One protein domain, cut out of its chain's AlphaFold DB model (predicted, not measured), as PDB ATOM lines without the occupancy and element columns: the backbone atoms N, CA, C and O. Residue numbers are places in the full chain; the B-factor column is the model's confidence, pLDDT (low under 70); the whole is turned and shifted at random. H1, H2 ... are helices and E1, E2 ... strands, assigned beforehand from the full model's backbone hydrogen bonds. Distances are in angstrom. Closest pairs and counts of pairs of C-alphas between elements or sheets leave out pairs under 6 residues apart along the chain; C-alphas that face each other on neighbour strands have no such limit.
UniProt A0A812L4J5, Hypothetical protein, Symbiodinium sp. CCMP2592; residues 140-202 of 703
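What this domain is: This is residues 140 to 202 of the 703 residues of the protein "Hypothetical protein" of Symbiodinium sp. CCMP2592 (UniProt A0A812L4J5). A small two-stranded hairpin, E1 and E2, sits in the middle between two longer helices, H2 near E2 and H3 near E1, with the short helix H1 leading from E2 to H2. The helices make no bundle; the far part of H3, residues 196 to 201, sticks out as an arm. The printed part has 63 residues, in the order E1, E2, H1, H2, H3, the sheet being antiparallel in the order E1 - E2, and the class is mostly helix. It is loose, with a radius of gyration of the C-alphas of 14.1 A and spans of 49 by 21 by 11 A.

How they stand to each other: E1, residues 140 to 142, and E2, residues 145 to 148, form an antiparallel hairpin at 142 degrees; N 140 and O 147 are 2.9 A apart and N 142 and O 145 2.8 A, both within hydrogen-bond range. H1, residues 150 to 156, is close to but not clearly touching H2, residues 162 to 176; their closest C-alphas, of Phe 156 and Ser 162, are 5.5 A apart. They run opposite ways at a shallow tilt of 34 degrees, only just short of steep. The closest C-alphas of E2 and H2, of Leu 146 and Phe 176, are 5.3 A apart. Those of E1 and H3, residues 185 to 201, are of Val 142 and Ala 188, 6.6 A apart. H2 and H3 are apart; H1 and H3 are only just apart, at 8.1 A. Every O i to N i+4 pair is within hydrogen-bond range in H2, 2 of 3 in H1 and 12 of 13 in H3.

Where its parts are: E1 begins at C-alpha 140 (220.403, 135.080, 231.268) and is 6.3 A long; E2 and H1 are each 10.0 A. H2 is 20.3 A long, from C-alpha 162 (204.149, 121.918, 229.677). H3, 24.6 A, ends at C-alpha 201 (236.943, 149.890, 219.702).

The domain as a whole: The C-alphas of Val 160 and Asn 202, the two farthest apart, are 49.6 A apart. The printed part has no cut and no long link. Mean pLDDT of the printed part is 79.9; residues 151, 185, 188 to 189, 192, 199 and 202 are under 70.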
ATOM      1  N   LEU A 140     219.268 134.233 231.654       72.75
ATOM      2  CA  LEU A 140     220.403 135.080 231.268       72.75
ATOM      3  C   LEU A 140     219.956 136.528 230.978       72.75
ATOM      4  O   LEU A 140     218.960 136.709 230.277       72.75
ATOM      5  N   PRO A 141     220.685 137.559 231.446       70.81
ATOM      6  CA  PRO A 141     220.431 138.945 231.062       70.81
ATOM      7  C   PRO A 141     221.025 139.251 229.675       70.81
ATOM      8  O   PRO A 141     222.228 139.092 229.463       70.81
ATOM      9  N   VAL A 142     220.202 139.720 228.733       75.56
ATOM     10  CA  VAL A 142     220.596 140.027 227.346       75.56
ATOM     11  C   VAL A 142     219.940 141.331 226.883       75.56
ATOM     12  O   VAL A 142     218.720 141.449 226.781       75.56
ATOM     13  N   GLY A 143     220.757 142.351 226.604       74.81
ATOM     14  CA  GLY A 143     220.280 143.642 226.087       74.81
ATOM     15  C   GLY A 143     219.304 144.405 226.999       74.81
ATOM     16  O   GLY A 143     218.575 145.258 226.502       74.81
ATOM     17  N   GLY A 144     219.270 144.093 228.301       75.31
ATOM     18  CA  GLY A 144     218.362 144.689 229.294       75.31
ATOM     19  C   GLY A 144     217.143 143.832 229.657       75.31
ATOM     20  O   GLY A 144     216.527 144.091 230.686       75.31
ATOM     21  N   ASP A 145     216.839 142.797 228.871       77.69
ATOM     22  CA  ASP A 145     215.822 141.785 229.182       77.69
ATOM     23  C   ASP A 145     216.458 140.598 229.935       77.69
ATOM     24  O   ASP A 145     217.644 140.304 229.758       77.69
ATOM     25  N   LEU A 146     215.680 139.887 230.754       78.94
ATOM     26  CA  LEU A 146     216.051 138.595 231.342       78.94
ATOM     27  C   LEU A 146     215.364 137.490 230.536       78.94
ATOM     28  O   LEU A 146     214.148 137.505 230.406       78.94
ATOM     29  N   ILE A 147     216.118 136.530 230.000       82.94
ATOM     30  CA  ILE A 147     215.611 135.504 229.075       82.94
ATOM     31  C   ILE A 147     215.748 134.115 229.704       82.94
ATOM     32  O   ILE A 147     216.825 133.772 230.194       82.94
ATOM     33  N   VAL A 148     214.696 133.288 229.650       83.81
ATOM     34  CA  VAL A 148     214.780 131.853 229.992       83.81
ATOM     35  C   VAL A 148     215.513 131.104 228.880       83.81
ATOM     36  O   VAL A 148     215.195 131.264 227.703       83.81
ATOM     37  N   LEU A 149     216.481 130.256 229.233       81.00
ATOM     38  CA  LEU A 149     217.242 129.501 228.232       81.00
ATOM     39  C   LEU A 149     216.352 128.550 227.416       81.00
ATOM     40  O   LEU A 149     215.606 127.735 227.961       81.00
ATOM     41  N   GLU A 150     216.530 128.556 226.094       79.50
ATOM     42  CA  GLU A 150     215.810 127.667 225.169       79.50
ATOM     43  C   GLU A 150     216.068 126.174 225.466       79.50
ATOM     44  O   GLU A 150     215.176 125.336 225.320       79.50
ATOM     45  N   ALA A 151     217.251 125.845 226.002       69.69
ATOM     46  CA  ALA A 151     217.617 124.509 226.489       69.69
ATOM     47  C   ALA A 151     216.837 124.062 227.748       69.69
ATOM     48  O   ALA A 151     216.843 122.880 228.090       69.69
ATOM     49  N   LEU A 152     216.177 124.993 228.447       76.06
ATOM     50  CA  LEU A 152     215.215 124.699 229.508       76.06
ATOM     51  C   LEU A 152     213.796 124.591 228.936       76.06
ATOM     52  O   LEU A 152     213.097 123.628 229.236       76.06
ATOM     53  N   MET A 153     213.402 125.522 228.058       79.75
ATOM     54  CA  MET A 153     212.093 125.498 227.388       79.75
ATOM     55  C   MET A 153     211.830 124.156 226.694       79.75
ATOM     56  O   MET A 153     210.826 123.502 226.954       79.75
ATOM     57  N   SER A 154     212.786 123.702 225.884       78.19
ATOM     58  CA  SER A 154     212.738 122.424 225.159       78.19
ATOM     59  C   SER A 154     212.710 121.176 226.056       78.19
ATOM     60  O   SER A 154     212.186 120.149 225.630       78.19
ATOM     61  N   LYS A 155     213.203 121.244 227.305       81.44
ATOM     62  CA  LYS A 155     213.041 120.154 228.290       81.44
ATOM     63  C   LYS A 155     211.601 120.046 228.801       81.44
ATOM     64  O   LYS A 155     211.113 118.936 228.988       81.44
ATOM     65  N   PHE A 156     210.927 121.173 229.037       82.25
ATOM     66  CA  PHE A 156     209.569 121.188 229.599       82.25
ATOM     67  C   PHE A 156     208.457 121.149 228.544       82.25
ATOM     68  O   PHE A 156     207.348 120.720 228.862       82.25
ATOM     69  N   GLN A 157     208.753 121.508 227.292       81.62
ATOM     70  CA  GLN A 157     207.805 121.539 226.174       81.62
ATOM     71  C   GLN A 157     207.078 120.203 225.931       81.62
ATOM     72  O   GLN A 157     205.902 120.217 225.587       81.62
ATOM     73  N   ASN A 158     207.744 119.068 226.173       81.69
ATOM     74  CA  ASN A 158     207.173 117.719 226.029       81.69
ATOM     75  C   ASN A 158     206.856 117.052 227.386       81.69
ATOM     76  O   ASN A 158     206.747 115.831 227.466       81.69
ATOM     77  N   SER A 159     206.782 117.827 228.473       87.12
ATOM     78  CA  SER A 159     206.511 117.312 229.821       87.12
ATOM     79  C   SER A 159     205.035 117.455 230.205       87.12
ATOM     80  O   SER A 159     204.322 118.296 229.657       87.12
ATOM     81  N   VAL A 160     204.594 116.699 231.217       83.62
ATOM     82  CA  VAL A 160     203.257 116.853 231.832       83.62
ATOM     83  C   VAL A 160     203.040 118.284 232.357       83.62
ATOM     84  O   VAL A 160     201.936 118.809 232.308       83.62
ATOM     85  N   PHE A 161     204.118 118.965 232.761       81.06
ATOM     86  CA  PHE A 161     204.117 120.352 233.238       81.06
ATOM     87  C   PHE A 161     204.164 121.400 232.108       81.06
ATOM     88  O   PHE A 161     204.339 122.582 232.387       81.06
ATOM     89  N   SER A 162     204.044 121.008 230.834       85.81
ATOM     90  CA  SER A 162     204.149 121.918 229.677       85.81
ATOM     91  C   SER A 162     203.166 123.097 229.734       85.81
ATOM     92  O   SER A 162     203.559 124.225 229.434       85.81
ATOM     93  N   GLY A 163     201.925 122.868 230.181       87.50
ATOM     94  CA  GLY A 163     200.923 123.924 230.375       87.50
ATOM     95  C   GLY A 163     201.290 124.913 231.489       87.50
ATOM     96  O   GLY A 163     201.302 126.124 231.265       87.50
ATOM     97  N   GLU A 164     201.661 124.407 232.669       87.75
ATOM     98  CA  GLU A 164     202.091 125.232 233.810       87.75
ATOM     99  C   GLU A 164     203.365 126.023 233.489       87.75
ATOM    100  O   GLU A 164     203.434 127.232 233.713       87.75
ATOM    101  N   PHE A 165     204.361 125.361 232.896       86.75
ATOM    102  CA  PHE A 165     205.603 125.984 232.451       86.75
ATOM    103  C   PHE A 165     205.341 127.051 231.383       86.75
ATOM    104  O   PHE A 165     205.951 128.116 231.431       86.75
ATOM    105  N   GLY A 166     204.400 126.821 230.460       89.94
ATOM    106  CA  GLY A 166     203.961 127.817 229.482       89.94
ATOM    107  C   GLY A 166     203.354 129.065 230.133       89.94
ATOM    108  O   GLY A 166     203.689 130.183 229.741       89.94
ATOM    109  N   ALA A 167     202.524 128.898 231.168       90.75
ATOM    110  CA  ALA A 167     201.958 130.013 231.929       90.75
ATOM    111  C   ALA A 167     203.025 130.786 232.731       90.75
ATOM    112  O   ALA A 167     203.033 132.019 232.724       90.75
ATOM    113  N   ILE A 168     203.961 130.075 233.374       88.56
ATOM    114  CA  ILE A 168     205.087 130.674 234.111       88.56
ATOM    115  C   ILE A 168     206.015 131.440 233.159       88.56
ATOM    116  O   ILE A 168     206.365 132.584 233.443       88.56
ATOM    117  N   LEU A 169     206.374 130.845 232.016       89.06
ATOM    118  CA  LEU A 169     207.219 131.469 230.998       89.06
ATOM    119  C   LEU A 169     206.556 132.719 230.411       89.06
ATOM    120  O   LEU A 169     207.210 133.751 230.304       89.06
ATOM    121  N   LYS A 170     205.256 132.657 230.089       92.00
ATOM    122  CA  LYS A 170     204.503 133.819 229.601       92.00
ATOM    123  C   LYS A 170     204.554 134.976 230.603       92.00
ATOM    124  O   LYS A 170     204.893 136.089 230.216       92.00
ATOM    125  N   LYS A 171     204.281 134.710 231.886       92.12
ATOM    126  CA  LYS A 171     204.342 135.733 232.940       92.12
ATOM    127  C   LYS A 171     205.757 136.299 233.117       92.12
ATOM    128  O   LYS A 171     205.920 137.505 233.262       92.12
ATOM    129  N   HIS A 172     206.776 135.436 233.099       91.25
ATOM    130  CA  HIS A 172     208.176 135.856 233.149       91.25
ATOM    131  C   HIS A 172     208.524 136.781 231.977       91.25
ATOM    132  O   HIS A 172     209.179 137.803 232.176       91.25
ATOM    133  N   ASP A 173     208.070 136.456 230.766       90.06
ATOM    134  CA  ASP A 173     208.336 137.280 229.593       90.06
ATOM    135  C   ASP A 173     207.613 138.638 229.651       90.06
ATOM    136  O   ASP A 173     208.227 139.671 229.385       90.06
ATOM    137  N   GLU A 174     206.347 138.666 230.076       91.50
ATOM    138  CA  GLU A 174     205.581 139.905 230.295       91.50
ATOM    139  C   GLU A 174     206.261 140.844 231.318       91.50
ATOM    140  O   GLU A 174     206.221 142.072 231.175       91.50
ATOM    141  N   GLU A 175     206.916 140.283 232.339       88.44
ATOM    142  CA  GLU A 175     207.588 141.037 233.400       88.44
ATOM    143  C   GLU A 175     209.027 141.455 233.027       88.44
ATOM    144  O   GLU A 175     209.391 142.621 233.234       88.44
ATOM    145  N   PHE A 176     209.819 140.555 232.424       85.12
ATOM    146  CA  PHE A 176     211.274 140.707 232.250       85.12
ATOM    147  C   PHE A 176     211.829 140.513 230.823       85.12
ATOM    148  O   PHE A 176     212.992 140.852 230.607       85.12
ATOM    149  N   ASN A 177     211.055 140.004 229.859       90.31
ATOM    150  CA  ASN A 177     211.483 139.773 228.466       90.31
ATOM    151  C   ASN A 177     210.487 140.403 227.486       90.31
ATOM    152  O   ASN A 177     209.877 139.732 226.651       90.31
ATOM    153  N   LYS A 178     210.295 141.717 227.592       87.56
ATOM    154  CA  LYS A 178     209.183 142.434 226.933       87.56
ATOM    155  C   LYS A 178     209.317 142.493 225.413       87.56
ATOM    156  O   LYS A 178     208.395 142.911 224.718       87.56
ATOM    157  N   GLN A 179     210.476 142.089 224.902       86.06
ATOM    158  CA  GLN A 179     210.783 141.958 223.482       86.06
ATOM    159  C   GLN A 179     210.659 140.500 222.985       86.06
ATOM    160  O   GLN A 179     210.968 140.239 221.825       86.06
ATOM    161  N   HIS A 180     210.231 139.561 223.846       83.50
ATOM    162  CA  HIS A 180     210.152 138.110 223.610       83.50
ATOM    163  C   HIS A 180     211.402 137.537 222.925       83.50
ATOM    164  O   HIS A 180     211.331 136.694 222.023       83.50
ATOM    165  N   LYS A 181     212.577 138.015 223.347       84.75
ATOM    166  CA  LYS A 181     213.856 137.542 222.826       84.75
ATOM    167  C   LYS A 181     214.032 136.083 223.217       84.75
ATOM    168  O   LYS A 181     213.909 135.723 224.386       84.75
ATOM    169  N   LYS A 182     214.397 135.258 222.243       82.69
ATOM    170  CA  LYS A 182     214.981 133.941 222.488       82.69
ATOM    171  C   LYS A 182     216.489 134.081 222.367       82.69
ATOM    172  O   LYS A 182     216.966 134.749 221.455       82.69
ATOM    173  N   ALA A 183     217.218 133.468 223.288       70.75
ATOM    174  CA  ALA A 183     218.670 133.442 223.259       70.75
ATOM    175  C   ALA A 183     219.145 131.996 223.373       70.75
ATOM    176  O   ALA A 183     218.980 131.355 224.418       70.75
ATOM    177  N   SER A 184     219.784 131.491 222.319       74.81
ATOM    178  CA  SER A 184     220.633 130.318 222.474       74.81
ATOM    179  C   SER A 184     221.851 130.676 223.334       74.81
ATOM    180  O   SER A 184     222.324 131.817 223.383       74.81
ATOM    181  N   LEU A 185     222.425 129.667 223.989       65.50
ATOM    182  CA  LEU A 185     223.626 129.825 224.820       65.50
ATOM    183  C   LEU A 185     224.852 130.273 223.982       65.50
ATOM    184  O   LEU A 185     225.825 130.793 224.525       65.50
ATOM    185  N   ALA A 186     224.802 130.113 222.653       70.94
ATOM    186  CA  ALA A 186     225.809 130.617 221.721       70.94
ATOM    187  C   ALA A 186     225.624 132.115 221.408       70.94
ATOM    188  O   ALA A 186     226.598 132.867 221.435       70.94
ATOM    189  N   GLU A 187     224.391 132.564 221.158       72.19
ATOM    190  CA  GLU A 187     224.085 133.970 220.858       72.19
ATOM    191  C   GLU A 187     224.361 134.874 222.058       72.19
ATOM    192  O   GLU A 187     225.060 135.871 221.902       72.19
ATOM    193  N   ALA A 188     223.942 134.481 223.266       64.50
ATOM    194  CA  ALA A 188     224.219 135.249 224.483       64.50
ATOM    195  C   ALA A 188     225.732 135.459 224.720       64.50
ATOM    196  O   ALA A 188     226.164 136.538 225.127       64.50
ATOM    197  N   ARG A 189     226.564 134.454 224.403       68.56
ATOM    198  CA  ARG A 189     228.035 134.567 224.450       68.56
ATOM    199  C   ARG A 189     228.587 135.472 223.344       68.56
ATOM    200  O   ARG A 189     229.505 136.248 223.598       68.56
ATOM    201  N   SER A 190     228.027 135.387 222.138       77.31
ATOM    202  CA  SER A 190     228.401 136.234 220.998       77.31
ATOM    203  C   SER A 190     228.061 137.708 221.246       77.31
ATOM    204  O   SER A 190     228.874 138.587 220.970       77.31
ATOM    205  N   GLU A 191     226.892 138.005 221.816       72.94
ATOM    206  CA  GLU A 191     226.478 139.374 222.126       72.94
ATOM    207  C   GLU A 191     227.329 139.987 223.248       72.94
ATOM    208  O   GLU A 191     227.792 141.118 223.102       72.94
ATOM    209  N   LEU A 192     227.644 139.221 224.301       69.00
ATOM    210  CA  LEU A 192     228.570 139.637 225.362       69.00
ATOM    211  C   LEU A 192     229.959 140.012 224.801       69.00
ATOM    212  O   LEU A 192     230.501 141.071 225.122       69.00
ATOM    213  N   GLU A 193     230.512 139.178 223.917       77.12
ATOM    214  CA  GLU A 193     231.797 139.428 223.249       77.12
ATOM    215  C   GLU A 193     231.724 140.617 222.272       77.12
ATOM    216  O   GLU A 193     232.661 141.409 222.184       77.12
ATOM    217  N   ASN A 194     230.597 140.820 221.583       78.12
ATOM    218  CA  ASN A 194     230.386 141.996 220.734       78.12
ATOM    219  C   ASN A 194     230.248 143.294 221.550       78.12
ATOM    220  O   ASN A 194     230.711 144.345 221.102       78.12
ATOM    221  N   VAL A 195     229.670 143.248 222.756       74.38
ATOM    222  CA  VAL A 195     229.683 144.377 223.703       74.38
ATOM    223  C   VAL A 195     231.105 144.653 224.198       74.38
ATOM    224  O   VAL A 195     231.498 145.819 224.263       74.38
ATOM    225  N   ARG A 196     231.906 143.612 224.474       72.38
ATOM    226  CA  ARG A 196     233.326 143.754 224.841       72.38
ATOM    227  C   ARG A 196     234.120 144.456 223.731       72.38
ATOM    228  O   ARG A 196     234.693 145.515 223.976       72.38
ATOM    229  N   ARG A 197     234.013 143.973 222.489       78.00
ATOM    230  CA  ARG A 197     234.662 144.565 221.301       78.00
ATOM    231  C   ARG A 197     234.219 145.997 221.006       78.00
ATOM    232  O   ARG A 197     235.035 146.816 220.601       78.00
ATOM    233  N   LYS A 198     232.939 146.329 221.222       77.69
ATOM    234  CA  LYS A 198     232.439 147.710 221.081       77.69
ATOM    235  C   LYS A 198     232.996 148.657 222.146       77.69
ATOM    236  O   LYS A 198     233.169 149.834 221.851       77.69
ATOM    237  N   ARG A 199     233.278 148.174 223.362       69.75
ATOM    238  CA  ARG A 199     233.980 148.967 224.388       69.75
ATOM    239  C   ARG A 199     235.437 149.188 223.992       69.75
ATOM    240  O   ARG A 199     235.875 150.330 223.974       69.75
ATOM    241  N   GLU A 200     236.132 148.127 223.589       70.75
ATOM    242  CA  GLU A 200     237.524 148.185 223.118       70.75
ATOM    243  C   GLU A 200     237.684 149.185 221.961       70.75
ATOM    244  O   GLU A 200     238.454 150.137 222.076       70.75
ATOM    245  N   ALA A 201     236.882 149.047 220.900       74.62
ATOM    246  CA  ALA A 201     236.943 149.890 219.702       74.62
ATOM    247  C   ALA A 201     236.557 151.368 219.920       74.62
ATOM    248  O   ALA A 201     236.946 152.214 219.117       74.62
ATOM    249  N   ASN A 202     235.816 151.688 220.987       64.75
ATOM    250  CA  ASN A 202     235.453 153.065 221.344       64.75
ATOM    251  C   ASN A 202     236.448 153.723 222.320       64.75
ATOM    252  O   ASN A 202     236.220 154.857 222.744       64.75
TER     253      ASN A 202